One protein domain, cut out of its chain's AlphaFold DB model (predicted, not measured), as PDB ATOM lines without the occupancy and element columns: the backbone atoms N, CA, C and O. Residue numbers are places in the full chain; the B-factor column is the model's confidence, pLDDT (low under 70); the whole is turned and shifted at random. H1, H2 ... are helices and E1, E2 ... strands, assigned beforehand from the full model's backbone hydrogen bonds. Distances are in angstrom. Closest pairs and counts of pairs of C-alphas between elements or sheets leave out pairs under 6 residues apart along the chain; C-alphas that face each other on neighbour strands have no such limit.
ATOM      1  N   HIS A 221      13.114 -59.396 -59.290       90.50
ATOM      2  CA  HIS A 221      11.694 -59.189 -58.947       90.50
ATOM      3  C   HIS A 221      11.399 -59.423 -57.463       90.50
ATOM      4  O   HIS A 221      10.414 -60.066 -57.099       90.50
ATOM      5  N   CYS A 222      12.318 -58.991 -56.602       91.19
ATOM      6  CA  CYS A 222      12.144 -59.142 -55.177       91.19
ATOM      7  C   CYS A 222      11.084 -58.150 -54.691       91.19
ATOM      8  O   CYS A 222      11.174 -56.955 -54.968       91.19
ATOM      9  N   THR A 223      10.118 -58.645 -53.934       92.19
ATOM     10  CA  THR A 223       9.139 -57.856 -53.199       92.19
ATOM     11  C   THR A 223       9.212 -58.293 -51.747       92.19
ATOM     12  O   THR A 223       9.083 -59.480 -51.432       92.19
ATOM     13  N   VAL A 224       9.410 -57.330 -50.852       91.88
ATOM     14  CA  VAL A 224       9.487 -57.579 -49.414       91.88
ATOM     15  C   VAL A 224       8.251 -57.007 -48.745       91.88
ATOM     16  O   VAL A 224       7.964 -55.814 -48.845       91.88
ATOM     17  N   ILE A 225       7.523 -57.866 -48.046       91.38
ATOM     18  CA  ILE A 225       6.310 -57.527 -47.315       91.38
ATOM     19  C   ILE A 225       6.562 -57.798 -45.837       91.38
ATOM     20  O   ILE A 225       6.952 -58.897 -45.457       91.38
ATOM     21  N   ILE A 226       6.319 -56.804 -44.992       90.19
ATOM     22  CA  ILE A 226       6.347 -56.952 -43.538       90.19
ATOM     23  C   ILE A 226       4.923 -56.859 -42.999       90.19
ATOM     24  O   ILE A 226       4.166 -55.960 -43.367       90.19
ATOM     25  N   LEU A 227       4.562 -57.799 -42.133       90.00
ATOM     26  CA  LEU A 227       3.290 -57.867 -41.434       90.00
ATOM     27  C   LEU A 227       3.539 -57.726 -39.936       90.00
ATOM     28  O   LEU A 227       4.318 -58.466 -39.332       90.00
ATOM     29  N   LEU A 228       2.858 -56.749 -39.357       87.62
ATOM     30  CA  LEU A 228       2.878 -56.411 -37.947       87.62
ATOM     31  C   LEU A 228       1.520 -56.756 -37.311       87.62
ATOM     32  O   LEU A 228       0.508 -56.866 -38.011       87.62
ATOM     33  N   PRO A 229       1.445 -56.868 -35.976       85.56
ATOM     34  CA  PRO A 229       0.172 -56.885 -35.267       85.56
ATOM     35  C   PRO A 229      -0.627 -55.594 -35.504       85.56
ATOM     36  O   PRO A 229      -0.055 -54.523 -35.698       85.56
ATOM     37  N   LYS A 230      -1.962 -55.658 -35.392       83.81
ATOM     38  CA  LYS A 230      -2.858 -54.490 -35.560       83.81
ATOM     39  C   LYS A 230      -2.607 -53.354 -34.554       83.81
ATOM     40  O   LYS A 230      -2.963 -52.204 -34.818       83.81
ATOM     41  N   SER A 231      -1.980 -53.671 -33.421       76.50
ATOM     42  CA  SER A 231      -1.515 -52.706 -32.420       76.50
ATOM     43  C   SER A 231      -0.288 -51.906 -32.872       76.50
ATOM     44  O   SER A 231       0.195 -51.069 -32.117       76.50
ATOM     45  N   MET A 232       0.230 -52.140 -34.078       82.50
ATOM     46  CA  MET A 232       1.396 -51.468 -34.640       82.50
ATOM     47  C   MET A 232       1.099 -50.992 -36.063       82.50
ATOM     48  O   MET A 232       0.222 -51.522 -36.746       82.50
ATOM     49  N   CYS A 233       1.824 -49.976 -36.517       84.00
ATOM     50  CA  CYS A 233       1.684 -49.454 -37.868       84.00
ATOM     51  C   CYS A 233       3.020 -49.034 -38.480       84.00
ATOM     52  O   CYS A 233       3.911 -48.538 -37.785       84.00
ATOM     53  N   MET A 234       3.130 -49.167 -39.798       85.62
ATOM     54  CA  MET A 234       4.276 -48.700 -40.575       85.62
ATOM     55  C   MET A 234       4.419 -47.173 -40.506       85.62
ATOM     56  O   MET A 234       3.431 -46.439 -40.436       85.62
ATOM     57  N   LYS A 235       5.660 -46.681 -40.562       78.19
ATOM     58  CA  LYS A 235       6.013 -45.258 -40.655       78.19
ATOM     59  C   LYS A 235       6.573 -44.974 -42.052       78.19
ATOM     60  O   LYS A 235       7.420 -45.712 -42.540       78.19
ATOM     61  N   GLY A 236       6.108 -43.898 -42.689       68.31
ATOM     62  CA  GLY A 236       6.653 -43.400 -43.962       68.31
ATOM     63  C   GLY A 236       6.202 -44.126 -45.241       68.31
ATOM     64  O   GLY A 236       6.500 -43.640 -46.331       68.31
ATOM     65  N   GLU A 237       5.460 -45.231 -45.134       66.31
ATOM     66  CA  GLU A 237       4.881 -45.956 -46.278       66.31
ATOM     67  C   GLU A 237       3.506 -45.379 -46.678       66.31
ATOM     68  O   GLU A 237       2.804 -44.803 -45.844       66.31
ATOM     69  N   LYS A 238       3.119 -45.513 -47.963       54.44
ATOM     70  CA  LYS A 238       1.904 -44.891 -48.549       54.44
ATOM     71  C   LYS A 238       0.582 -45.329 -47.892       54.44
ATOM     72  O   LYS A 238      -0.415 -44.633 -48.057       54.44
ATOM     73  N   GLU A 239       0.582 -46.398 -47.097       52.81
ATOM     74  CA  GLU A 239      -0.561 -46.847 -46.299       52.81
ATOM     75  C   GLU A 239      -0.092 -47.202 -44.877       52.81
ATOM     76  O   GLU A 239       0.560 -48.218 -44.647       52.81
ATOM     77  N   ALA A 240      -0.398 -46.338 -43.904       59.47
ATOM     78  CA  ALA A 240       0.020 -46.452 -42.501       59.47
ATOM     79  C   ALA A 240      -0.800 -47.503 -41.719       59.47
ATOM     80  O   ALA A 240      -1.396 -47.209 -40.681       59.47
ATOM     81  N   GLY A 241      -0.871 -48.722 -42.249       78.81
ATOM     82  CA  GLY A 241      -1.475 -49.883 -41.602       78.81
ATOM     83  C   GLY A 241      -0.435 -50.771 -40.920       78.81
ATOM     84  O   GLY A 241       0.722 -50.398 -40.745       78.81
ATOM     85  N   HIS A 242      -0.838 -51.990 -40.577       85.94
ATOM     86  CA  HIS A 242       0.021 -53.026 -39.993       85.94
ATOM     87  C   HIS A 242       0.785 -53.843 -41.057       85.94
ATOM     88  O   HIS A 242       1.337 -54.896 -40.759       85.94
ATOM     89  N   LYS A 243       0.799 -53.382 -42.313       88.81
ATOM     90  CA  LYS A 243       1.467 -54.024 -43.446       88.81
ATOM     91  C   LYS A 243       2.341 -52.999 -44.159       88.81
ATOM     92  O   LYS A 243       1.866 -51.917 -44.483       88.81
ATOM     93  N   GLY A 244       3.592 -53.357 -44.421       87.31
ATOM     94  CA  GLY A 244       4.497 -52.615 -45.294       87.31
ATOM     95  C   GLY A 244       4.849 -53.457 -46.509       87.31
ATOM     96  O   GLY A 244       4.988 -54.672 -46.399       87.31
ATOM     97  N   THR A 245       4.975 -52.845 -47.681       89.00
ATOM     98  CA  THR A 245       5.389 -53.535 -48.909       89.00
ATOM     99  C   THR A 245       6.401 -52.675 -49.635       89.00
ATOM    100  O   THR A 245       6.177 -51.482 -49.822       89.00
ATOM    101  N   ARG A 246       7.522 -53.280 -50.019       86.19
ATOM    102  CA  ARG A 246       8.564 -52.639 -50.810       86.19
ATOM    103  C   ARG A 246       8.872 -53.475 -52.028       86.19
ATOM    104  O   ARG A 246       9.248 -54.641 -51.906       86.19
ATOM    105  N   GLU A 247       8.767 -52.832 -53.180       87.50
ATOM    106  CA  GLU A 247       9.299 -53.366 -54.422       87.50
ATOM    107  C   GLU A 247      10.802 -53.155 -54.415       87.50
ATOM    108  O   GLU A 247      11.314 -52.037 -54.472       87.50
ATOM    109  N   VAL A 248      11.503 -54.264 -54.239       86.12
ATOM    110  CA  VAL A 248      12.944 -54.286 -54.125       86.12
ATOM    111  C   VAL A 248      13.492 -54.371 -55.547       86.12
ATOM    112  O   VAL A 248      14.254 -53.500 -55.936       86.12
ATOM    113  N   GLY A 249      13.081 -55.330 -56.371       87.88
ATOM    114  CA  GLY A 249      13.643 -55.522 -57.714       87.88
ATOM    115  C   GLY A 249      14.841 -56.468 -57.678       87.88
ATOM    116  O   GLY A 249      14.742 -57.551 -57.098       87.88
ATOM    117  N   ASN A 250      15.964 -56.103 -58.295       89.25
ATOM    118  CA  ASN A 250      17.153 -56.961 -58.325       89.25
ATOM    119  C   ASN A 250      17.903 -56.930 -56.991       89.25
ATOM    120  O   ASN A 250      18.066 -55.870 -56.389       89.25
ATOM    121  N   VAL A 251      18.336 -58.103 -56.533       87.94
ATOM    122  CA  VAL A 251      18.971 -58.315 -55.229       87.94
ATOM    123  C   VAL A 251      20.317 -58.985 -55.424       87.94
ATOM    124  O   VAL A 251      20.439 -59.962 -56.173       87.94
ATOM    125  N   ASP A 252      21.300 -58.473 -54.709       84.75
ATOM    126  CA  ASP A 252      22.632 -59.034 -54.540       84.75
ATOM    127  C   ASP A 252      22.864 -59.443 -53.064       84.75
ATOM    128  O   ASP A 252      21.964 -59.251 -52.240       84.75
ATOM    129  N   PRO A 253      23.996 -60.085 -52.712       81.62
ATOM    130  CA  PRO A 253      24.261 -60.510 -51.336       81.62
ATOM    131  C   PRO A 253      24.358 -59.368 -50.322       81.62
ATOM    132  O   PRO A 253      24.090 -59.613 -49.153       81.62
ATOM    133  N   ASP A 254      24.694 -58.157 -50.767       81.75
ATOM    134  CA  ASP A 254      24.938 -56.990 -49.914       81.75
ATOM    135  C   ASP A 254      23.686 -56.090 -49.796       81.75
ATOM    136  O   ASP A 254      23.736 -54.969 -49.282       81.75
ATOM    137  N   THR A 255      22.542 -56.534 -50.327       82.62
ATOM    138  CA  THR A 255      21.317 -55.735 -50.390       82.62
ATOM    139  C   THR A 255      20.612 -55.691 -49.037       82.62
ATOM    140  O   THR A 255      19.844 -56.589 -48.701       82.62
ATOM    141  N   ASP A 256      20.744 -54.573 -48.326       85.44
ATOM    142  CA  ASP A 256      20.021 -54.327 -47.076       85.44
ATOM    143  C   ASP A 256      18.771 -53.451 -47.230       85.44
ATOM    144  O   ASP A 256      18.751 -52.450 -47.954       85.44
ATOM    145  N   ILE A 257      17.718 -53.772 -46.468       84.56
ATOM    146  CA  ILE A 257      16.443 -53.041 -46.488       84.56
ATOM    147  C   ILE A 257      15.961 -52.768 -45.070       84.56
ATOM    148  O   ILE A 257      15.735 -53.684 -44.282       84.56
ATOM    149  N   THR A 258      15.684 -51.500 -44.776       86.44
ATOM    150  CA  THR A 258      15.238 -51.066 -43.447       86.44
ATOM    151  C   THR A 258      13.783 -50.615 -43.437       86.44
ATOM    152  O   THR A 258      13.388 -49.754 -44.215       86.44
ATOM    153  N   PHE A 259      12.953 -51.161 -42.551       85.06
ATOM    154  CA  PHE A 259      11.579 -50.682 -42.358       85.06
ATOM    155  C   PHE A 259      11.505 -49.728 -41.169       85.06
ATOM    156  O   PHE A 259      12.403 -49.685 -40.346       85.06
ATOM    157  N   GLN A 260      10.438 -48.943 -41.061       84.56
ATOM    158  CA  GLN A 260      10.159 -48.176 -39.850       84.56
ATOM    159  C   GLN A 260       8.711 -48.407 -39.455       84.56
ATOM    160  O   GLN A 260       7.826 -48.450 -40.311       84.56
ATOM    161  N   PHE A 261       8.452 -48.541 -38.161       85.25
ATOM    162  CA  PHE A 261       7.106 -48.709 -37.636       85.25
ATOM    163  C   PHE A 261       7.015 -48.210 -36.196       85.25
ATOM    164  O   PHE A 261       8.023 -47.898 -35.563       85.25
ATOM    165  N   ARG A 262       5.789 -48.120 -35.687       80.75
ATOM    166  CA  ARG A 262       5.471 -47.631 -34.343       80.75
ATOM    167  C   ARG A 262       4.269 -48.367 -33.758       80.75
ATOM    168  O   ARG A 262       3.553 -49.055 -34.484       80.75
ATOM    169  N   ALA A 263       4.023 -48.191 -32.462       78.81
ATOM    170  CA  ALA A 263       2.751 -48.575 -31.860       78.81
ATOM    171  C   ALA A 263       1.597 -47.747 -32.461       78.81
ATOM    172  O   ALA A 263       1.767 -46.580 -32.819       78.81
ATOM    173  N   ASN A 264       0.430 -48.366 -32.601       74.81
ATOM    174  CA  ASN A 264      -0.769 -47.754 -33.152       74.81
ATOM    175  C   ASN A 264      -1.614 -47.146 -32.023       74.81
ATOM    176  O   ASN A 264      -2.319 -47.856 -31.313       74.81
ATOM    177  N   LEU A 279       0.650 -57.435 -23.747       56.81
ATOM    178  CA  LEU A 279       1.278 -58.275 -24.749       56.81
ATOM    179  C   LEU A 279       2.704 -58.424 -24.246       56.81
ATOM    180  O   LEU A 279       3.406 -57.432 -24.125       56.81
ATOM    181  N   THR A 280       3.076 -59.623 -23.819       64.94
ATOM    182  CA  THR A 280       4.438 -59.938 -23.371       64.94
ATOM    183  C   THR A 280       5.328 -60.226 -24.568       64.94
ATOM    184  O   THR A 280       6.546 -60.081 -24.492       64.94
ATOM    185  N   ARG A 281       4.707 -60.602 -25.694       74.88
ATOM    186  CA  ARG A 281       5.356 -60.862 -26.970       74.88
ATOM    187  C   ARG A 281       4.521 -60.306 -28.121       74.88
ATOM    188  O   ARG A 281       3.293 -60.352 -28.084       74.88
ATOM    189  N   VAL A 282       5.200 -59.818 -29.148       79.56
ATOM    190  CA  VAL A 282       4.641 -59.472 -30.453       79.56
ATOM    191  C   VAL A 282       5.299 -60.346 -31.508       79.56
ATOM    192  O   VAL A 282       6.522 -60.458 -31.555       79.56
ATOM    193  N   SER A 283       4.493 -60.972 -32.353       84.38
ATOM    194  CA  SER A 283       4.994 -61.694 -33.519       84.38
ATOM    195  C   SER A 283       5.114 -60.715 -34.680       84.38
ATOM    196  O   SER A 283       4.274 -59.831 -34.837       84.38
ATOM    197  N   ILE A 284       6.135 -60.866 -35.511       87.06
ATOM    198  CA  ILE A 284       6.296 -60.109 -36.755       87.06
ATOM    199  C   ILE A 284       6.644 -61.088 -37.854       87.06
ATOM    200  O   ILE A 284       7.454 -61.990 -37.649       87.06
ATOM    201  N   GLN A 285       6.036 -60.899 -39.018       88.38
ATOM    202  CA  GLN A 285       6.271 -61.753 -40.168       88.38
ATOM    203  C   GLN A 285       6.831 -60.953 -41.337       88.38
ATOM    204  O   GLN A 285       6.351 -59.873 -41.671       88.38
ATOM    205  N   LEU A 286       7.852 -61.514 -41.964       90.81
ATOM    206  CA  LEU A 286       8.509 -61.030 -43.159       90.81
ATOM    207  C   LEU A 286       8.260 -62.032 -44.284       90.81
ATOM    208  O   LEU A 286       8.520 -63.222 -44.147       90.81
ATOM    209  N   GLN A 287       7.768 -61.536 -45.404       92.31
ATOM    210  CA  GLN A 287       7.506 -62.283 -46.622       92.31
ATOM    211  C   GLN A 287       8.410 -61.731 -47.717       92.31
ATOM    212  O   GLN A 287       8.330 -60.554 -48.061       92.31
ATOM    213  N   ILE A 288       9.277 -62.576 -48.260       92.94
ATOM    214  CA  ILE A 288      10.201 -62.220 -49.335       92.94
ATOM    215  C   ILE A 288       9.800 -63.037 -50.553       92.94
ATOM    216  O   ILE A 288      10.088 -64.232 -50.633       92.94
ATOM    217  N   LYS A 289       9.110 -62.395 -51.492       94.50
ATOM    218  CA  LYS A 289       8.795 -62.977 -52.795       94.50
ATOM    219  C   LYS A 289       9.906 -62.596 -53.759       94.50
ATOM    220  O   LYS A 289      10.263 -61.431 -53.822       94.50
ATOM    221  N   TYR A 290      10.457 -63.546 -54.499       92.62
ATOM    222  CA  TYR A 290      11.540 -63.267 -55.440       92.62
ATOM    223  C   TYR A 290      11.603 -64.307 -56.551       92.62
ATOM    224  O   TYR A 290      11.093 -65.417 -56.414       92.62
ATOM    225  N   ARG A 291      12.260 -63.960 -57.656       90.31
ATOM    226  CA  ARG A 291      12.470 -64.847 -58.800       90.31
ATOM    227  C   ARG A 291      13.927 -65.292 -58.881       90.31
ATOM    228  O   ARG A 291      14.841 -64.464 -58.922       90.31
ATOM    229  N   LEU A 292      14.132 -66.605 -58.922       85.81
ATOM    230  CA  LEU A 292      15.419 -67.243 -59.188       85.81
ATOM    231  C   LEU A 292      15.826 -67.059 -60.656       85.81
ATOM    232  O   LEU A 292      15.002 -66.776 -61.524       85.81
ATOM    233  N   ARG A 293      17.109 -67.286 -60.951       77.00
ATOM    234  CA  ARG A 293      17.661 -67.201 -62.317       77.00
ATOM    235  C   ARG A 293      16.979 -68.141 -63.308       77.00
ATOM    236  O   ARG A 293      16.682 -67.745 -64.425       77.00
ATOM    237  N   ASN A 294      16.624 -69.339 -62.854       79.06
ATOM    238  CA  ASN A 294      15.875 -70.322 -63.638       79.06
ATOM    239  C   ASN A 294      14.388 -69.956 -63.842       79.06
ATOM    240  O   ASN A 294      13.594 -70.810 -64.234       79.06
ATOM    241  N   GLY A 295      13.976 -68.726 -63.528       81.31
ATOM    242  CA  GLY A 295      12.614 -68.223 -63.709       81.31
ATOM    243  C   GLY A 295      11.628 -68.604 -62.606       81.31
ATOM    244  O   GLY A 295      10.546 -68.026 -62.548       81.31
ATOM    245  N   ARG A 296      11.977 -69.525 -61.698       86.62
ATOM    246  CA  ARG A 296      11.069 -69.945 -60.622       86.62
ATOM    247  C   ARG A 296      10.852 -68.830 -59.614       86.62
ATOM    248  O   ARG A 296      11.805 -68.201 -59.155       86.62
ATOM    249  N   THR A 297       9.601 -68.654 -59.209       91.38
ATOM    250  CA  THR A 297       9.235 -67.704 -58.159       91.38
ATOM    251  C   THR A 297       9.158 -68.406 -56.810       91.38
ATOM    252  O   THR A 297       8.427 -69.381 -56.635       91.38
ATOM    253  N   MET A 298       9.909 -67.875 -55.857       92.50
ATOM    254  CA  MET A 298      10.028 -68.356 -54.492       92.50
ATOM    255  C   MET A 298       9.357 -67.372 -53.534       92.50
ATOM    256  O   MET A 298       9.335 -66.164 -53.777       92.50
ATOM    257  N   LEU A 299       8.853 -67.893 -52.421       93.50
ATOM    258  CA  LEU A 299       8.414 -67.119 -51.268       93.50
ATOM    259  C   LEU A 299       9.143 -67.641 -50.035       93.50
ATOM    260  O   LEU A 299       8.987 -68.804 -49.680       93.50
ATOM    261  N   ARG A 300       9.922 -66.786 -49.379       91.50
ATOM    262  CA  ARG A 300      10.487 -67.068 -48.059       91.50
ATOM    263  C   ARG A 300       9.665 -66.352 -46.998       91.50
ATOM    264  O   ARG A 300       9.437 -65.148 -47.107       91.50
ATOM    265  N   LEU A 301       9.222 -67.093 -45.995       90.00
ATOM    266  CA  LEU A 301       8.411 -66.621 -44.888       90.00
ATOM    267  C   LEU A 301       9.232 -66.714 -43.607       90.00
ATOM    268  O   LEU A 301       9.597 -67.803 -43.184       90.00
ATOM    269  N   ILE A 302       9.497 -65.575 -42.983       87.94
ATOM    270  CA  ILE A 302      10.213 -65.508 -41.715       87.94
ATOM    271  C   ILE A 302       9.273 -64.933 -40.667       87.94
ATOM    272  O   ILE A 302       8.835 -63.796 -40.796       87.94
ATOM    273  N   THR A 303       8.996 -65.686 -39.609       86.62
ATOM    274  CA  THR A 303       8.200 -65.217 -38.469       86.62
ATOM    275  C   THR A 303       9.078 -65.169 -37.225       86.62
ATOM    276  O   THR A 303       9.786 -66.129 -36.926       86.62
ATOM    277  N   ALA A 304       9.048 -64.053 -36.501       83.75
ATOM    278  CA  ALA A 304       9.813 -63.874 -35.274       83.75
ATOM    279  C   ALA A 304       8.962 -63.292 -34.151       83.75
ATOM    280  O   ALA A 304       8.302 -62.266 -34.324       83.75
ATOM    281  N   ASP A 305       9.068 -63.905 -32.978       81.81
ATOM    282  CA  ASP A 305       8.457 -63.410 -31.749       81.81
ATOM    283  C   ASP A 305       9.419 -62.519 -30.967       81.81
ATOM    284  O   ASP A 305      10.601 -62.831 -30.798       81.81
ATOM    285  N   ARG A 306       8.910 -61.395 -30.468       78.31
ATOM    286  CA  ARG A 306       9.710 -60.329 -29.857       78.31
ATOM    287  C   ARG A 306       9.089 -59.854 -28.562       78.31
ATOM    288  O   ARG A 306       7.880 -59.693 -28.485       78.31
ATOM    289  N   GLU A 307       9.909 -59.674 -27.536       75.81
ATOM    290  CA  GLU A 307       9.439 -59.375 -26.182       75.81
ATOM    291  C   GLU A 307       9.106 -57.906 -25.986       75.81
ATOM    292  O   GLU A 307       9.762 -57.027 -26.536       75.81
ATOM    293  N   VAL A 308       8.101 -57.657 -25.149       74.25
ATOM    294  CA  VAL A 308       7.636 -56.329 -24.751       74.25
ATOM    295  C   VAL A 308       8.116 -56.038 -23.323       74.25
ATOM    296  O   VAL A 308       7.973 -56.880 -22.446       74.25
ATOM    297  N   THR A 309       8.691 -54.864 -23.078       68.25
ATOM    298  CA  THR A 309       9.083 -54.317 -21.771       68.25
ATOM    299  C   THR A 309       8.369 -52.982 -21.598       68.25
ATOM    300  O   THR A 309       7.612 -52.603 -22.486       68.25
ATOM    301  N   ASP A 310       8.577 -52.301 -20.476       66.88
ATOM    302  CA  ASP A 310       8.171 -50.906 -20.225       66.88
ATOM    303  C   ASP A 310       9.391 -50.046 -19.831       66.88
ATOM    304  O   ASP A 310       9.265 -48.874 -19.489       66.88
ATOM    305  N   ASP A 311      10.579 -50.657 -19.830       70.00
ATOM    306  CA  ASP A 311      11.834 -50.100 -19.339       70.00
ATOM    307  C   ASP A 311      12.685 -49.540 -20.484       70.00
ATOM    308  O   ASP A 311      13.280 -50.284 -21.266       70.00
ATOM    309  N   GLY A 312      12.774 -48.211 -20.545       68.44
ATOM    310  CA  GLY A 312      13.538 -47.503 -21.566       68.44
ATOM    311  C   GLY A 312      15.042 -47.799 -21.557       68.44
ATOM    312  O   GLY A 312      15.637 -47.842 -22.633       68.44
ATOM    313  N   SER A 313      15.660 -48.053 -20.396       73.06
ATOM    314  CA  SER A 313      17.107 -48.333 -20.326       73.06
ATOM    315  C   SER A 313      17.427 -49.745 -20.823       73.06
ATOM    316  O   SER A 313      18.370 -49.959 -21.593       73.06
ATOM    317  N   ALA A 314      16.569 -50.719 -20.501       69.25
ATOM    318  CA  ALA A 314      16.655 -52.053 -21.092       69.25
ATOM    319  C   ALA A 314      16.528 -52.027 -22.622       69.25
ATOM    320  O   ALA A 314      17.081 -52.901 -23.291       69.25
ATOM    321  N   VAL A 315      15.828 -51.040 -23.188       71.44
ATOM    322  CA  VAL A 315      15.815 -50.890 -24.639       71.44
ATOM    323  C   VAL A 315      17.096 -50.272 -25.166       71.44
ATOM    324  O   VAL A 315      17.667 -50.832 -26.100       71.44
ATOM    325  N   LEU A 316      17.531 -49.142 -24.605       73.19
ATOM    326  CA  LEU A 316      18.713 -48.417 -25.079       73.19
ATOM    327  C   LEU A 316      19.956 -49.317 -25.088       73.19
ATOM    328  O   LEU A 316      20.669 -49.366 -26.089       73.19
ATOM    329  N   SER A 317      20.127 -50.127 -24.043       72.81
ATOM    330  CA  SER A 317      21.184 -51.146 -23.956       72.81
ATOM    331  C   SER A 317      21.056 -52.291 -24.970       72.81
ATOM    332  O   SER A 317      22.047 -52.944 -25.291       72.81
ATOM    333  N   SER A 318      19.858 -52.546 -25.504       71.81
ATOM    334  CA  SER A 318      19.615 -53.592 -26.504       71.81
ATOM    335  C   SER A 318      19.758 -53.111 -27.951       71.81
ATOM    336  O   SER A 318      19.574 -53.915 -28.861       71.81
ATOM    337  N   LEU A 319      20.035 -51.826 -28.198       75.31
ATOM    338  CA  LEU A 319      20.060 -51.254 -29.548       75.31
ATOM    339  C   LEU A 319      21.242 -51.743 -30.388       75.31
ATOM    340  O   LEU A 319      22.384 -51.775 -29.939       75.31
ATOM    341  N   CYS A 320      20.985 -52.013 -31.669       79.44
ATOM    342  CA  CYS A 320      22.039 -52.209 -32.660       79.44
ATOM    343  C   CYS A 320      22.319 -50.895 -33.406       79.44
ATOM    344  O   CYS A 320      21.536 -50.467 -34.257       79.44
ATOM    345  N   LEU A 321      23.450 -50.252 -33.092       80.00
ATOM    346  CA  LEU A 321      23.819 -48.950 -33.661       80.00
ATOM    347  C   LEU A 321      24.022 -48.989 -35.180       80.00
ATOM    348  O   LEU A 321      23.523 -48.102 -35.867       80.00
ATOM    349  N   ALA A 322      24.690 -50.022 -35.705       78.31
ATOM    350  CA  ALA A 322      24.945 -50.179 -37.145       78.31
ATOM    351  C   ALA A 322      23.645 -50.141 -37.964       78.31
ATOM    352  O   ALA A 322      23.533 -49.528 -39.021       78.31
ATOM    353  N   ILE A 323      22.625 -50.758 -37.395       76.94
ATOM    354  CA  ILE A 323      21.302 -50.890 -37.959       76.94
ATOM    355  C   ILE A 323      20.549 -49.534 -37.961       76.94
ATOM    356  O   ILE A 323      19.930 -49.167 -38.963       76.94
ATOM    357  N   ILE A 324      20.638 -48.761 -36.868       79.81
ATOM    358  CA  ILE A 324      20.048 -47.413 -36.783       79.81
ATOM    359  C   ILE A 324      20.746 -46.485 -37.783       79.81
ATOM    360  O   ILE A 324      20.089 -45.734 -38.499       79.81
ATOM    361  N   GLN A 325      22.073 -46.565 -37.871       78.62
ATOM    362  CA  GLN A 325      22.871 -45.775 -38.809       78.62
ATOM    363  C   GLN A 325      22.477 -46.053 -40.263       78.62
ATOM    364  O   GLN A 325      22.243 -45.112 -41.025       78.62
ATOM    365  N   LEU A 326      22.342 -47.331 -40.629       82.25
ATOM    366  CA  LEU A 326      21.955 -47.738 -41.975       82.25
ATOM    367  C   LEU A 326      20.591 -47.169 -42.372       82.25
ATOM    368  O   LEU A 326      20.444 -46.582 -43.443       82.25
ATOM    369  N   ASN A 327      19.593 -47.273 -41.499       84.62
ATOM    370  CA  ASN A 327      18.285 -46.691 -41.778       84.62
ATOM    371  C   ASN A 327      18.283 -45.165 -41.790       84.62
ATOM    372  O   ASN A 327      17.529 -44.585 -42.566       84.62
ATOM    373  N   SER A 328      19.087 -44.509 -40.954       84.00
ATOM    374  CA  SER A 328      19.217 -43.047 -40.984       84.00
ATOM    375  C   SER A 328      19.642 -42.598 -42.371       84.00
ATOM    376  O   SER A 328      19.011 -41.720 -42.963       84.00
ATOM    377  N   SER A 329      20.636 -43.292 -42.926       84.19
ATOM    378  CA  SER A 329      21.096 -43.094 -44.294       84.19
ATOM    379  C   SER A 329      19.981 -43.374 -45.310       84.19
ATOM    380  O   SER A 329      19.603 -42.477 -46.066       84.19
ATOM    381  N   GLN A 330      19.373 -44.568 -45.284       85.31
ATOM    382  CA  GLN A 330      18.361 -44.970 -46.272       85.31
ATOM    383  C   GLN A 330      17.099 -44.087 -46.246       85.31
ATOM    384  O   GLN A 330      16.622 -43.653 -47.296       85.31
ATOM    385  N   ALA A 331      16.551 -43.793 -45.065       84.81
ATOM    386  CA  ALA A 331      15.329 -43.005 -44.915       84.81
ATOM    387  C   ALA A 331      15.545 -41.530 -45.286       84.81
ATOM    388  O   ALA A 331      14.713 -40.940 -45.983       84.81
ATOM    389  N   SER A 332      16.676 -40.943 -44.876       86.75
ATOM    390  CA  SER A 332      17.023 -39.563 -45.234       86.75
ATOM    391  C   SER A 332      17.273 -39.434 -46.737       86.75
ATOM    392  O   SER A 332      16.735 -38.522 -47.365       86.75
ATOM    393  N   ALA A 333      18.002 -40.382 -47.338       83.69
ATOM    394  CA  ALA A 333      18.232 -40.421 -48.780       83.69
ATOM    395  C   ALA A 333      16.913 -40.526 -49.561       83.69
ATOM    396  O   ALA A 333      16.667 -39.731 -50.468       83.69
ATOM    397  N   ALA A 334      16.008 -41.426 -49.160       83.25
ATOM    398  CA  ALA A 334      14.709 -41.592 -49.813       83.25
ATOM    399  C   ALA A 334      13.844 -40.316 -49.776       83.25
ATOM    400  O   ALA A 334      13.103 -40.028 -50.720       83.25
ATOM    401  N   LEU A 335      13.921 -39.533 -48.696       84.00
ATOM    402  CA  LEU A 335      13.243 -38.238 -48.593       84.00
ATOM    403  C   LEU A 335      13.930 -37.164 -49.448       84.00
ATOM    404  O   LEU A 335      13.238 -36.377 -50.098       84.00
ATOM    405  N   ALA A 336      15.263 -37.146 -49.478       84.12
ATOM    406  CA  ALA A 336      16.045 -36.187 -50.252       84.12
ATOM    407  C   ALA A 336      15.825 -36.348 -51.764       84.12
ATOM    408  O   ALA A 336      15.549 -35.357 -52.435       84.12
ATOM    409  N   VAL A 337      15.825 -37.587 -52.273       79.31
ATOM    410  CA  VAL A 337      15.546 -37.906 -53.688       79.31
ATOM    411  C   VAL A 337      14.165 -37.406 -54.124       79.31
ATOM    412  O   VAL A 337      13.977 -36.969 -55.252       79.31
ATOM    413  N   ARG A 338      13.184 -37.384 -53.212       82.12
ATOM    414  CA  ARG A 338      11.836 -36.840 -53.470       82.12
ATOM    415  C   ARG A 338      11.760 -35.308 -53.350       82.12
ATOM    416  O   ARG A 338      10.658 -34.767 -53.258       82.12
ATOM    417  N   GLY A 339      12.897 -34.617 -53.245       81.88
ATOM    418  CA  GLY A 339      12.987 -33.166 -53.044       81.88
ATOM    419  C   GLY A 339      12.592 -32.693 -51.639       81.88
ATOM    420  O   GLY A 339      12.497 -31.495 -51.380       81.88
ATOM    421  N   ARG A 340      12.359 -33.606 -50.686       85.94
ATOM    422  CA  ARG A 340      11.868 -33.284 -49.334       85.94
ATOM    423  C   ARG A 340      13.018 -33.072 -48.351       85.94
ATOM    424  O   ARG A 340      13.061 -33.698 -47.294       85.94
ATOM    425  N   LEU A 341      13.930 -32.158 -48.677       86.00
ATOM    426  CA  LEU A 341      15.183 -31.945 -47.936       86.00
ATOM    427  C   LEU A 341      14.974 -31.617 -46.450       86.00
ATOM    428  O   LEU A 341      15.674 -32.154 -45.595       86.00
ATOM    429  N   LEU A 342      13.977 -30.791 -46.117       85.44
ATOM    430  CA  LEU A 342      13.666 -30.465 -44.717       85.44
ATOM    431  C   LEU A 342      13.218 -31.697 -43.918       85.44
ATOM    432  O   LEU A 342      13.591 -31.848 -42.758       85.44
ATOM    433  N   TYR A 343      12.434 -32.586 -44.533       85.56
ATOM    434  CA  TYR A 343      11.999 -33.827 -43.890       85.56
ATOM    435  C   TYR A 343      13.149 -34.829 -43.776       85.56
ATOM    436  O   TYR A 343      13.282 -35.461 -42.734       85.56
ATOM    437  N   ALA A 344      13.995 -34.933 -44.808       83.12
ATOM    438  CA  ALA A 344      15.204 -35.754 -44.781       83.12
ATOM    439  C   ALA A 344      16.123 -35.356 -43.618       83.12
ATOM    440  O   ALA A 344      16.545 -36.207 -42.843       83.12
ATOM    441  N   ARG A 345      16.361 -34.048 -43.448       81.00
ATOM    442  CA  ARG A 345      17.175 -33.526 -42.345       81.00
ATOM    443  C   ARG A 345      16.572 -33.858 -40.982       81.00
ATOM    444  O   ARG A 345      17.272 -34.390 -40.131       81.00
ATOM    445  N   ARG A 346      15.269 -33.608 -40.796       83.19
ATOM    446  CA  ARG A 346      14.575 -33.946 -39.542       83.19
ATOM    447  C   ARG A 346      14.696 -35.432 -39.199       83.19
ATOM    448  O   ARG A 346      14.971 -35.755 -38.052       83.19
ATOM    449  N   GLU A 347      14.520 -36.320 -40.177       83.38
ATOM    450  CA  GLU A 347      14.652 -37.768 -39.972       83.38
ATOM    451  C   GLU A 347      16.071 -38.150 -39.517       83.38
ATOM    452  O   GLU A 347      16.225 -38.875 -38.531       83.38
ATOM    453  N   GLY A 348      17.101 -37.604 -40.171       80.12
ATOM    454  CA  GLY A 348      18.496 -37.819 -39.787       80.12
ATOM    455  C   GLY A 348      18.834 -37.284 -38.390       80.12
ATOM    456  O   GLY A 348      19.546 -37.952 -37.635       80.12
ATOM    457  N   ASP A 349      18.312 -36.110 -38.022       80.31
ATOM    458  CA  ASP A 349      18.515 -35.498 -36.703       80.31
ATOM    459  C   ASP A 349      17.859 -36.316 -35.589       80.31
ATOM    460  O   ASP A 349      18.464 -36.548 -34.538       80.31
ATOM    461  N   THR A 350      16.637 -36.807 -35.817       77.88
ATOM    462  CA  THR A 350      15.945 -37.659 -34.848       77.88
ATOM    463  C   THR A 350      16.732 -38.941 -34.569       77.88
ATOM    464  O   THR A 350      16.881 -39.339 -33.412       77.88
ATOM    465  N   GLN A 351      17.275 -39.583 -35.605       79.50
ATOM    466  CA  GLN A 351      18.053 -40.812 -35.432       79.50
ATOM    467  C   GLN A 351      19.419 -40.558 -34.790       79.50
ATOM    468  O   GLN A 351      19.884 -41.375 -33.997       79.50
ATOM    469  N   LYS A 352      20.033 -39.399 -35.048       79.56
ATOM    470  CA  LYS A 352      21.255 -38.974 -34.360       79.56
ATOM    471  C   LYS A 352      21.048 -38.837 -32.849       79.56
ATOM    472  O   LYS A 352      21.812 -39.417 -32.089       79.56
ATOM    473  N   GLN A 353      19.992 -38.149 -32.411       83.06
ATOM    474  CA  GLN A 353      19.695 -37.983 -30.977       83.06
ATOM    475  C   GLN A 353      19.499 -39.322 -30.262       83.06
ATOM    476  O   GLN A 353      19.879 -39.501 -29.107       83.06
ATOM    477  N   LEU A 354      18.887 -40.276 -30.953       76.69
ATOM    478  CA  LEU A 354      18.715 -41.631 -30.461       76.69
ATOM    479  C   LEU A 354      20.057 -42.367 -30.311       76.69
ATOM    480  O   LEU A 354      20.286 -42.995 -29.280       76.69
ATOM    481  N   ILE A 355      20.937 -42.271 -31.310       78.00
ATOM    482  CA  ILE A 355      22.285 -42.854 -31.256       78.00
ATOM    483  C   ILE A 355      23.082 -42.244 -30.097       78.00
ATOM    484  O   ILE A 355      23.690 -42.978 -29.326       78.00
ATOM    485  N   GLU A 356      23.035 -40.922 -29.922       80.62
ATOM    486  CA  GLU A 356      23.721 -40.225 -28.826       80.62
ATOM    487  C   GLU A 356      23.252 -40.719 -27.449       80.62
ATOM    488  O   GLU A 356      24.078 -40.988 -26.582       80.62
ATOM    489  N   ARG A 357      21.939 -40.915 -27.259       78.06
ATOM    490  CA  ARG A 357      21.391 -41.489 -26.016       78.06
ATOM    491  C   ARG A 357      21.842 -42.931 -25.790       78.06
ATOM    492  O   ARG A 357      22.156 -43.287 -24.662       78.06
ATOM    493  N   ALA A 358      21.884 -43.741 -26.846       74.25
ATOM    494  CA  ALA A 358      22.329 -45.130 -26.769       74.25
ATOM    495  C   ALA A 358      23.822 -45.240 -26.403       74.25
ATOM    496  O   ALA A 358      24.199 -46.079 -25.594       74.25
ATOM    497  N   ILE A 359      24.664 -44.362 -26.962       73.19
ATOM    498  CA  ILE A 359      26.108 -44.308 -26.679       73.19
ATOM    499  C   ILE A 359      26.388 -43.704 -25.297       73.19
ATOM    500  O   ILE A 359      27.308 -44.146 -24.623       73.19
ATOM    501  N   ALA A 360      25.604 -42.726 -24.834       71.44
ATOM    502  CA  ALA A 360      25.764 -42.181 -23.484       71.44
ATOM    503  C   ALA A 360      25.554 -43.246 -22.389       71.44
ATOM    504  O   ALA A 360      26.132 -43.133 -21.311       71.44
ATOM    505  N   GLU A 361      24.770 -44.290 -22.673       62.25
ATOM    506  CA  GLU A 361      24.635 -45.468 -21.806       62.25
ATOM    507  C   GLU A 361      25.710 -46.546 -22.062       62.25
ATOM    508  O   GLU A 361      25.923 -47.412 -21.215       62.25
ATOM    509  N   ALA A 362      26.415 -46.490 -23.198       56.94
ATOM    510  CA  ALA A 362      27.421 -47.457 -23.635       56.94
ATOM    511  C   ALA A 362      28.785 -46.773 -23.861       56.94
ATOM    512  O   ALA A 362      29.140 -46.341 -24.962       56.94
ATOM    513  N   GLU A 363      29.579 -46.672 -22.800       55.19
ATOM    514  CA  GLU A 363      30.884 -46.009 -22.810       55.19
ATOM    515  C   GLU A 363      31.925 -46.809 -23.630       55.19
ATOM    516  O   GLU A 363      32.572 -47.691 -23.080       55.19
ATOM    517  N   GLN A 364      32.066 -46.532 -24.943       48.50
ATOM    518  CA  GLN A 364      33.315 -46.672 -25.746       48.50
ATOM    519  C   GLN A 364      33.176 -46.403 -27.268       48.50
ATOM    520  O   GLN A 364      34.188 -46.190 -27.934       48.50
ATOM    521  N   THR A 365      31.973 -46.345 -27.855       51.34
ATOM    522  CA  THR A 365      31.779 -46.355 -29.335       51.34
ATOM    523  C   THR A 365      31.660 -44.966 -30.002       51.34
ATOM    524  O   THR A 365      31.323 -44.846 -31.177       51.34
ATOM    525  N   TYR A 366      31.933 -43.881 -29.270       50.53
ATOM    526  CA  TYR A 366      31.672 -42.497 -29.704       50.53
ATOM    527  C   TYR A 366      32.606 -41.992 -30.827       50.53
ATOM    528  O   TYR A 366      32.182 -41.249 -31.713       50.53
ATOM    529  N   ASN A 367      33.872 -42.419 -30.839       50.06
ATOM    530  CA  ASN A 367      34.908 -41.817 -31.693       50.06
ATOM    531  C   ASN A 367      34.881 -42.279 -33.163       50.06
ATOM    532  O   ASN A 367      35.321 -41.538 -34.044       50.06
ATOM    533  N   GLU A 368      34.376 -43.480 -33.451       53.78
ATOM    534  CA  GLU A 368      34.242 -43.990 -34.829       53.78
ATOM    535  C   GLU A 368      33.040 -43.366 -35.556       53.78
ATOM    536  O   GLU A 368      33.074 -43.130 -36.766       53.78
ATOM    537  N   TRP A 369      31.998 -43.013 -34.804       56.22
ATOM    538  CA  TRP A 369      30.777 -42.427 -35.347       56.22
ATOM    539  C   TRP A 369      30.960 -40.982 -35.824       56.22
ATOM    540  O   TRP A 369      30.510 -40.649 -36.923       56.22
ATOM    541  N   VAL A 370      31.660 -40.141 -35.050       55.66
ATOM    542  CA  VAL A 370      31.885 -38.723 -35.399       55.66
ATOM    543  C   VAL A 370      32.485 -38.597 -36.801       55.66
ATOM    544  O   VAL A 370      32.008 -37.795 -37.596       55.66
ATOM    545  N   LYS A 371      33.437 -39.471 -37.151       54.09
ATOM    546  CA  LYS A 371      34.105 -39.480 -38.463       54.09
ATOM    547  C   LYS A 371      33.194 -39.868 -39.630       54.09
ATOM    548  O   LYS A 371      33.410 -39.411 -40.745       54.09
ATOM    549  N   THR A 372      32.196 -40.717 -39.388       52.91
ATOM    550  CA  THR A 372      31.299 -41.222 -40.443       52.91
ATOM    551  C   THR A 372      30.160 -40.239 -40.726       52.91
ATOM    552  O   THR A 372      29.674 -40.157 -41.850       52.91
ATOM    553  N   MET A 373      29.750 -39.467 -39.714       46.53
ATOM    554  CA  MET A 373      28.591 -38.577 -39.795       46.53
ATOM    555  C   MET A 373      28.923 -37.095 -40.006       46.53
ATOM    556  O   MET A 373      28.043 -36.327 -40.389       46.53
ATOM    557  N   GLU A 374      30.176 -36.674 -39.849       45.72
ATOM    558  CA  GLU A 374      30.613 -35.285 -40.075       45.72
ATOM    559  C   GLU A 374      30.156 -34.646 -41.412       45.72
ATOM    560  O   GLU A 374      29.773 -33.474 -41.390       45.72
ATOM    561  N   PRO A 375      30.052 -35.372 -42.548       50.16
ATOM    562  CA  PRO A 375      29.579 -34.785 -43.807       50.16
ATOM    563  C   PRO A 375      28.088 -34.395 -43.833       50.16
ATOM    564  O   PRO A 375      27.668 -33.681 -44.741       50.16
ATOM    565  N   ILE A 376      27.268 -34.867 -42.884       46.78
ATOM    566  CA  ILE A 376      25.794 -34.827 -42.983       46.78
ATOM    567  C   ILE A 376      25.147 -33.756 -42.073       46.78
ATOM    568  O   ILE A 376      24.047 -33.287 -42.368       46.78
ATOM    569  N   TYR A 377      25.799 -33.326 -40.984       44.44
ATOM    570  CA  TYR A 377      25.081 -32.792 -39.804       44.44
ATOM    571  C   TYR A 377      25.282 -31.316 -39.415       44.44
ATOM    572  O   TYR A 377      24.965 -30.937 -38.282       44.44
ATOM    573  N   THR A 378      25.757 -30.429 -40.284       31.08
ATOM    574  CA  THR A 378      25.867 -29.012 -39.894       31.08
ATOM    575  C   THR A 378      24.503 -28.281 -39.890       31.08
ATOM    576  O   THR A 378      23.973 -27.893 -40.930       31.08
ATOM    577  N   ASN A 379      24.007 -28.043 -38.659       32.47
ATOM    578  CA  ASN A 379      23.059 -27.018 -38.152       32.47
ATOM    579  C   ASN A 379      21.644 -27.436 -37.657       32.47
ATOM    580  O   ASN A 379      20.670 -27.448 -38.406       32.47
ATOM    581  N   PHE A 380      21.612 -27.640 -36.327       32.09
ATOM    582  CA  PHE A 380      20.669 -27.319 -35.228       32.09
ATOM    583  C   PHE A 380      19.131 -27.579 -35.258       32.09
ATOM    584  O   PHE A 380      18.353 -26.889 -35.908       32.09
ATOM    585  N   THR A 381      18.747 -28.405 -34.259       28.28
ATOM    586  CA  THR A 381      17.594 -28.394 -33.307       28.28
ATOM    587  C   THR A 381      16.264 -29.149 -33.575       28.28
ATOM    588  O   THR A 381      15.345 -28.630 -34.192       28.28
ATOM    589  N   GLN A 382      16.197 -30.340 -32.936       27.69
ATOM    590  CA  GLN A 382      15.162 -31.027 -32.105       27.69
ATOM    591  C   GLN A 382      13.731 -31.361 -32.601       27.69
ATOM    592  O   GLN A 382      12.951 -30.465 -32.900       27.69
ATOM    593  N   VAL A 383      13.369 -32.672 -32.530       26.36
ATOM    594  CA  VAL A 383      12.228 -33.337 -31.805       26.36
ATOM    595  C   VAL A 383      12.090 -34.847 -32.235       26.36
ATOM    596  O   VAL A 383      12.572 -35.236 -33.297       26.36
ATOM    597  N   SER A 384      11.508 -35.712 -31.375       27.14
ATOM    598  CA  SER A 384      11.710 -37.184 -31.178       27.14
ATOM    599  C   SER A 384      10.799 -38.197 -31.938       27.14
ATOM    600  O   SER A 384       9.610 -37.923 -32.061       27.14
ATOM    601  N   PHE A 385      11.297 -39.406 -32.323       31.27
ATOM    602  CA  PHE A 385      10.543 -40.569 -32.907       31.27
ATOM    603  C   PHE A 385      11.254 -41.964 -32.749       31.27
ATOM    604  O   PHE A 385      12.401 -42.018 -32.317       31.27
ATOM    605  N   TYR A 386      10.586 -43.083 -33.121       35.56
ATOM    606  CA  TYR A 386      10.930 -44.517 -32.860       35.56
ATOM    607  C   TYR A 386      11.195 -45.367 -34.159       35.56
ATOM    608  O   TYR A 386      10.666 -44.989 -35.206       35.56
ATOM    609  N   CYS A 387      11.964 -46.492 -34.143       28.47
ATOM    610  CA  CYS A 387      12.333 -47.347 -35.328       28.47
ATOM    611  C   CYS A 387      12.615 -48.847 -35.002       28.47
ATOM    612  O   CYS A 387      12.745 -49.147 -33.829       28.47
ATOM    613  N   VAL A 388      12.734 -49.750 -36.008       33.75
ATOM    614  CA  VAL A 388      13.136 -51.196 -35.963       33.75
ATOM    615  C   VAL A 388      13.722 -51.624 -37.328       33.75
ATOM    616  O   VAL A 388      13.225 -51.132 -38.324       33.75
ATOM    617  N   PHE A 389      14.648 -52.600 -37.440       36.19
ATOM    618  CA  PHE A 389      15.380 -52.879 -38.695       36.19
ATOM    619  C   PHE A 389      15.555 -54.356 -39.100       36.19
ATOM    620  O   PHE A 389      15.263 -55.261 -38.329       36.19
ATOM    621  N   LEU A 390      16.021 -54.605 -40.332       30.58
ATOM    622  CA  LEU A 390      16.314 -55.931 -40.898       30.58
ATOM    623  C   LEU A 390      17.677 -55.880 -41.616       30.58
ATOM    624  O   LEU A 390      17.907 -54.931 -42.359       30.58
ATOM    625  N   LEU A 391      18.553 -56.872 -41.402       27.58
ATOM    626  CA  LEU A 391      19.802 -57.063 -42.157       27.58
ATOM    627  C   LEU A 391      19.679 -58.325 -43.023       27.58
ATOM    628  O   LEU A 391      19.306 -59.399 -42.531       27.58
ATOM    629  N   LEU A 392      19.977 -58.195 -44.311       27.94
ATOM    630  CA  LEU A 392      19.896 -59.267 -45.303       27.94
ATOM    631  C   LEU A 392      21.323 -59.614 -45.746       27.94
ATOM    632  O   LEU A 392      21.778 -59.164 -46.780       27.94
ATOM    633  N   ASP A 393      22.015 -60.435 -44.955       27.27
ATOM    634  CA  ASP A 393      23.440 -60.762 -45.176       27.27
ATOM    635  C   ASP A 393      23.645 -61.875 -46.236       27.27
ATOM    636  O   ASP A 393      24.752 -62.141 -46.692       27.27
ATOM    637  N   SER A 394      22.583 -62.613 -46.598       28.47
ATOM    638  CA  SER A 394      22.563 -63.624 -47.668       28.47
ATOM    639  C   SER A 394      21.185 -64.289 -47.766       28.47
ATOM    640  O   SER A 394      20.528 -64.556 -46.758       28.47
ATOM    641  N   MET A 395      20.765 -64.696 -48.971       33.47
ATOM    642  CA  MET A 395      19.542 -65.495 -49.178       33.47
ATOM    643  C   MET A 395      19.558 -66.861 -48.462       33.47
ATOM    644  O   MET A 395      18.518 -67.509 -48.390       33.47
ATOM    645  N   HIS A 396      20.684 -67.280 -47.874       27.67
ATOM    646  CA  HIS A 396      20.780 -68.451 -46.995       27.67
ATOM    647  C   HIS A 396      20.875 -68.101 -45.496       27.67
ATOM    648  O   HIS A 396      20.518 -68.927 -44.661       27.67
ATOM    649  N   HIS A 397      21.242 -66.865 -45.138       28.19
ATOM    650  CA  HIS A 397      21.352 -66.384 -43.758       28.19
ATOM    651  C   HIS A 397      20.750 -64.977 -43.627       28.19
ATOM    652  O   HIS A 397      21.408 -63.980 -43.897       28.19
ATOM    653  N   ILE A 398      19.491 -64.892 -43.185       31.00
ATOM    654  CA  ILE A 398      18.834 -63.610 -42.896       31.00
ATOM    655  C   ILE A 398      18.901 -63.355 -41.393       31.00
ATOM    656  O   ILE A 398      18.366 -64.132 -40.600       31.00
ATOM    657  N   ARG A 399      19.525 -62.244 -40.988       29.11
ATOM    658  CA  ARG A 399      19.513 -61.776 -39.597       29.11
ATOM    659  C   ARG A 399      18.388 -60.761 -39.418       29.11
ATOM    660  O   ARG A 399      18.552 -59.555 -39.578       29.11
ATOM    661  N   LEU A 400      17.215 -61.262 -39.036       31.53
ATOM    662  CA  LEU A 400      16.098 -60.420 -38.613       31.53
ATOM    663  C   LEU A 400      16.418 -59.821 -37.228       31.53
ATOM    664  O   LEU A 400      16.366 -60.539 -36.230       31.53
ATOM    665  N   LEU A 401      16.750 -58.530 -37.142       33.03
ATOM    666  CA  LEU A 401      17.139 -57.846 -35.894       33.03
ATOM    667  C   LEU A 401      16.099 -56.795 -35.484       33.03
ATOM    668  O   LEU A 401      16.179 -55.620 -35.829       33.03
ATOM    669  N   LEU A 402      15.099 -57.226 -34.712       33.12
ATOM    670  CA  LEU A 402      13.977 -56.367 -34.346       33.12
ATOM    671  C   LEU A 402      14.272 -55.494 -33.108       33.12
ATOM    672  O   LEU A 402      14.107 -55.970 -31.993       33.12
TER     673      LEU A 402
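What this domain is: This is residues 221 to 264 and 279 to 402 of the 429 residues of an uncharacterized protein of Neolamprologus brichardi (UniProt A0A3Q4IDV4). A twisted sheet of four antiparallel strands, E3, E1, E5 and E6, makes one part of the domain, and a helical hairpin of H2 and H3, with the short H1 at the end of the hairpin where H3 ends and H4 folding back beside it, makes the other; the helices are not on the sheet, and residues 256 to 260 and 386 to 390 run through the space between the two parts. A small ribbon of E2 and E4 lies near the beginning of E3, and the loosely placed hairpin of E7 and E8 lies over one face of the sheet. The printed part has 168 residues with four named helices and eight named strands, in the order E1 E2 E3 E4 E5 E6 H1 H2 H3 H4 E7 E8, and its class is mixed, helices and strands. The whole is compact, with a radius of gyration of the C-alphas of 16.9 A, and spans 50 by 39 by 31 A.

Where its parts are: In the large sheet, E3 is residues 243 to 251, 21.5 A long, and E1 is residues 221 to 227, 19.5 A long, beginning at C-alpha 221 at (11.694, -59.189, -58.947). E5, residues 281 to 291, is 32.9 A long, and E6, residues 297 to 307, is 33.0 A long. E2 is residues 232 to 234 and E4 residues 261 to 263. Among the helices, H1 is residues 312 to 316, H2 residues 321 to 337 with 24.3 A, H3 residues 341 to 361 with 30.9 A, and H4 residues 366 to 373 with 11.3 A; C-alpha 341 is at (15.183, -31.945, -47.936). E7 is residues 391 to 394 and E8 residues 397 to 399, ending at C-alpha 399 at (19.513, -61.776, -39.597).

How they stand to each other: The large sheet runs E3 E1 E5 E6, with E3 and E6 as edge strands. E3 and E1 are antiparallel at 156 degrees, with N 246 and O 224 within hydrogen-bond range at 2.8 A. E1 and E5 are antiparallel at 168 degrees, with N 225 and O 287 at 2.8 A. E5 and E6 form a hairpin at 165 degrees, with N 286 and O 302 at 2.7 A. The closest C-alphas of E2 and E3 are those of Met 234 and Gly 244, 6.1 A apart. E2 and E4 are antiparallel at 154 degrees, with N 233 and O 262 at 2.8 A. H2 and H3 form a helical hairpin: they touch, the closest C-alphas being those of Ser 332 and Ala 344, 4.2 A apart, and run opposite ways at a shallow tilt of 9 degrees. H1 and H3 only just touch, with 3 pairs of C-alphas within 8 A, the closest those of Leu 316 and Ala 358 at 5.2 A; H3 does so with residues 357 to 361 alone. H4 is close to H3 but not clearly touching, with the C-alphas of Ile 359 and Tyr 366 closest at 6.6 A, and H2 and H4 are near each other. E7 and E8 form a hairpin, with N 397 and O 394 at 2.9 A, and E8 is apart from E6. Every O i to N i+4 pair is within hydrogen-bond range in H1, H2 and H3; in H4 it is 1 of 4, beside 1 of 5 O i to N i+3 pairs.

The domain as a whole: The two C-alphas farthest apart are those of Asn 294 and Thr 381, 51.8 A. Residues 265 to 278 are cut out and not printed, and C-alphas 264 and 279 are 13.6 A apart across the cut. The link from H4 to E7, residues 374 to 390, is long. The mean pLDDT of the printed part is 70.9, and 53 residues are under 70, among them residues 236 to 240 and 361 to 402.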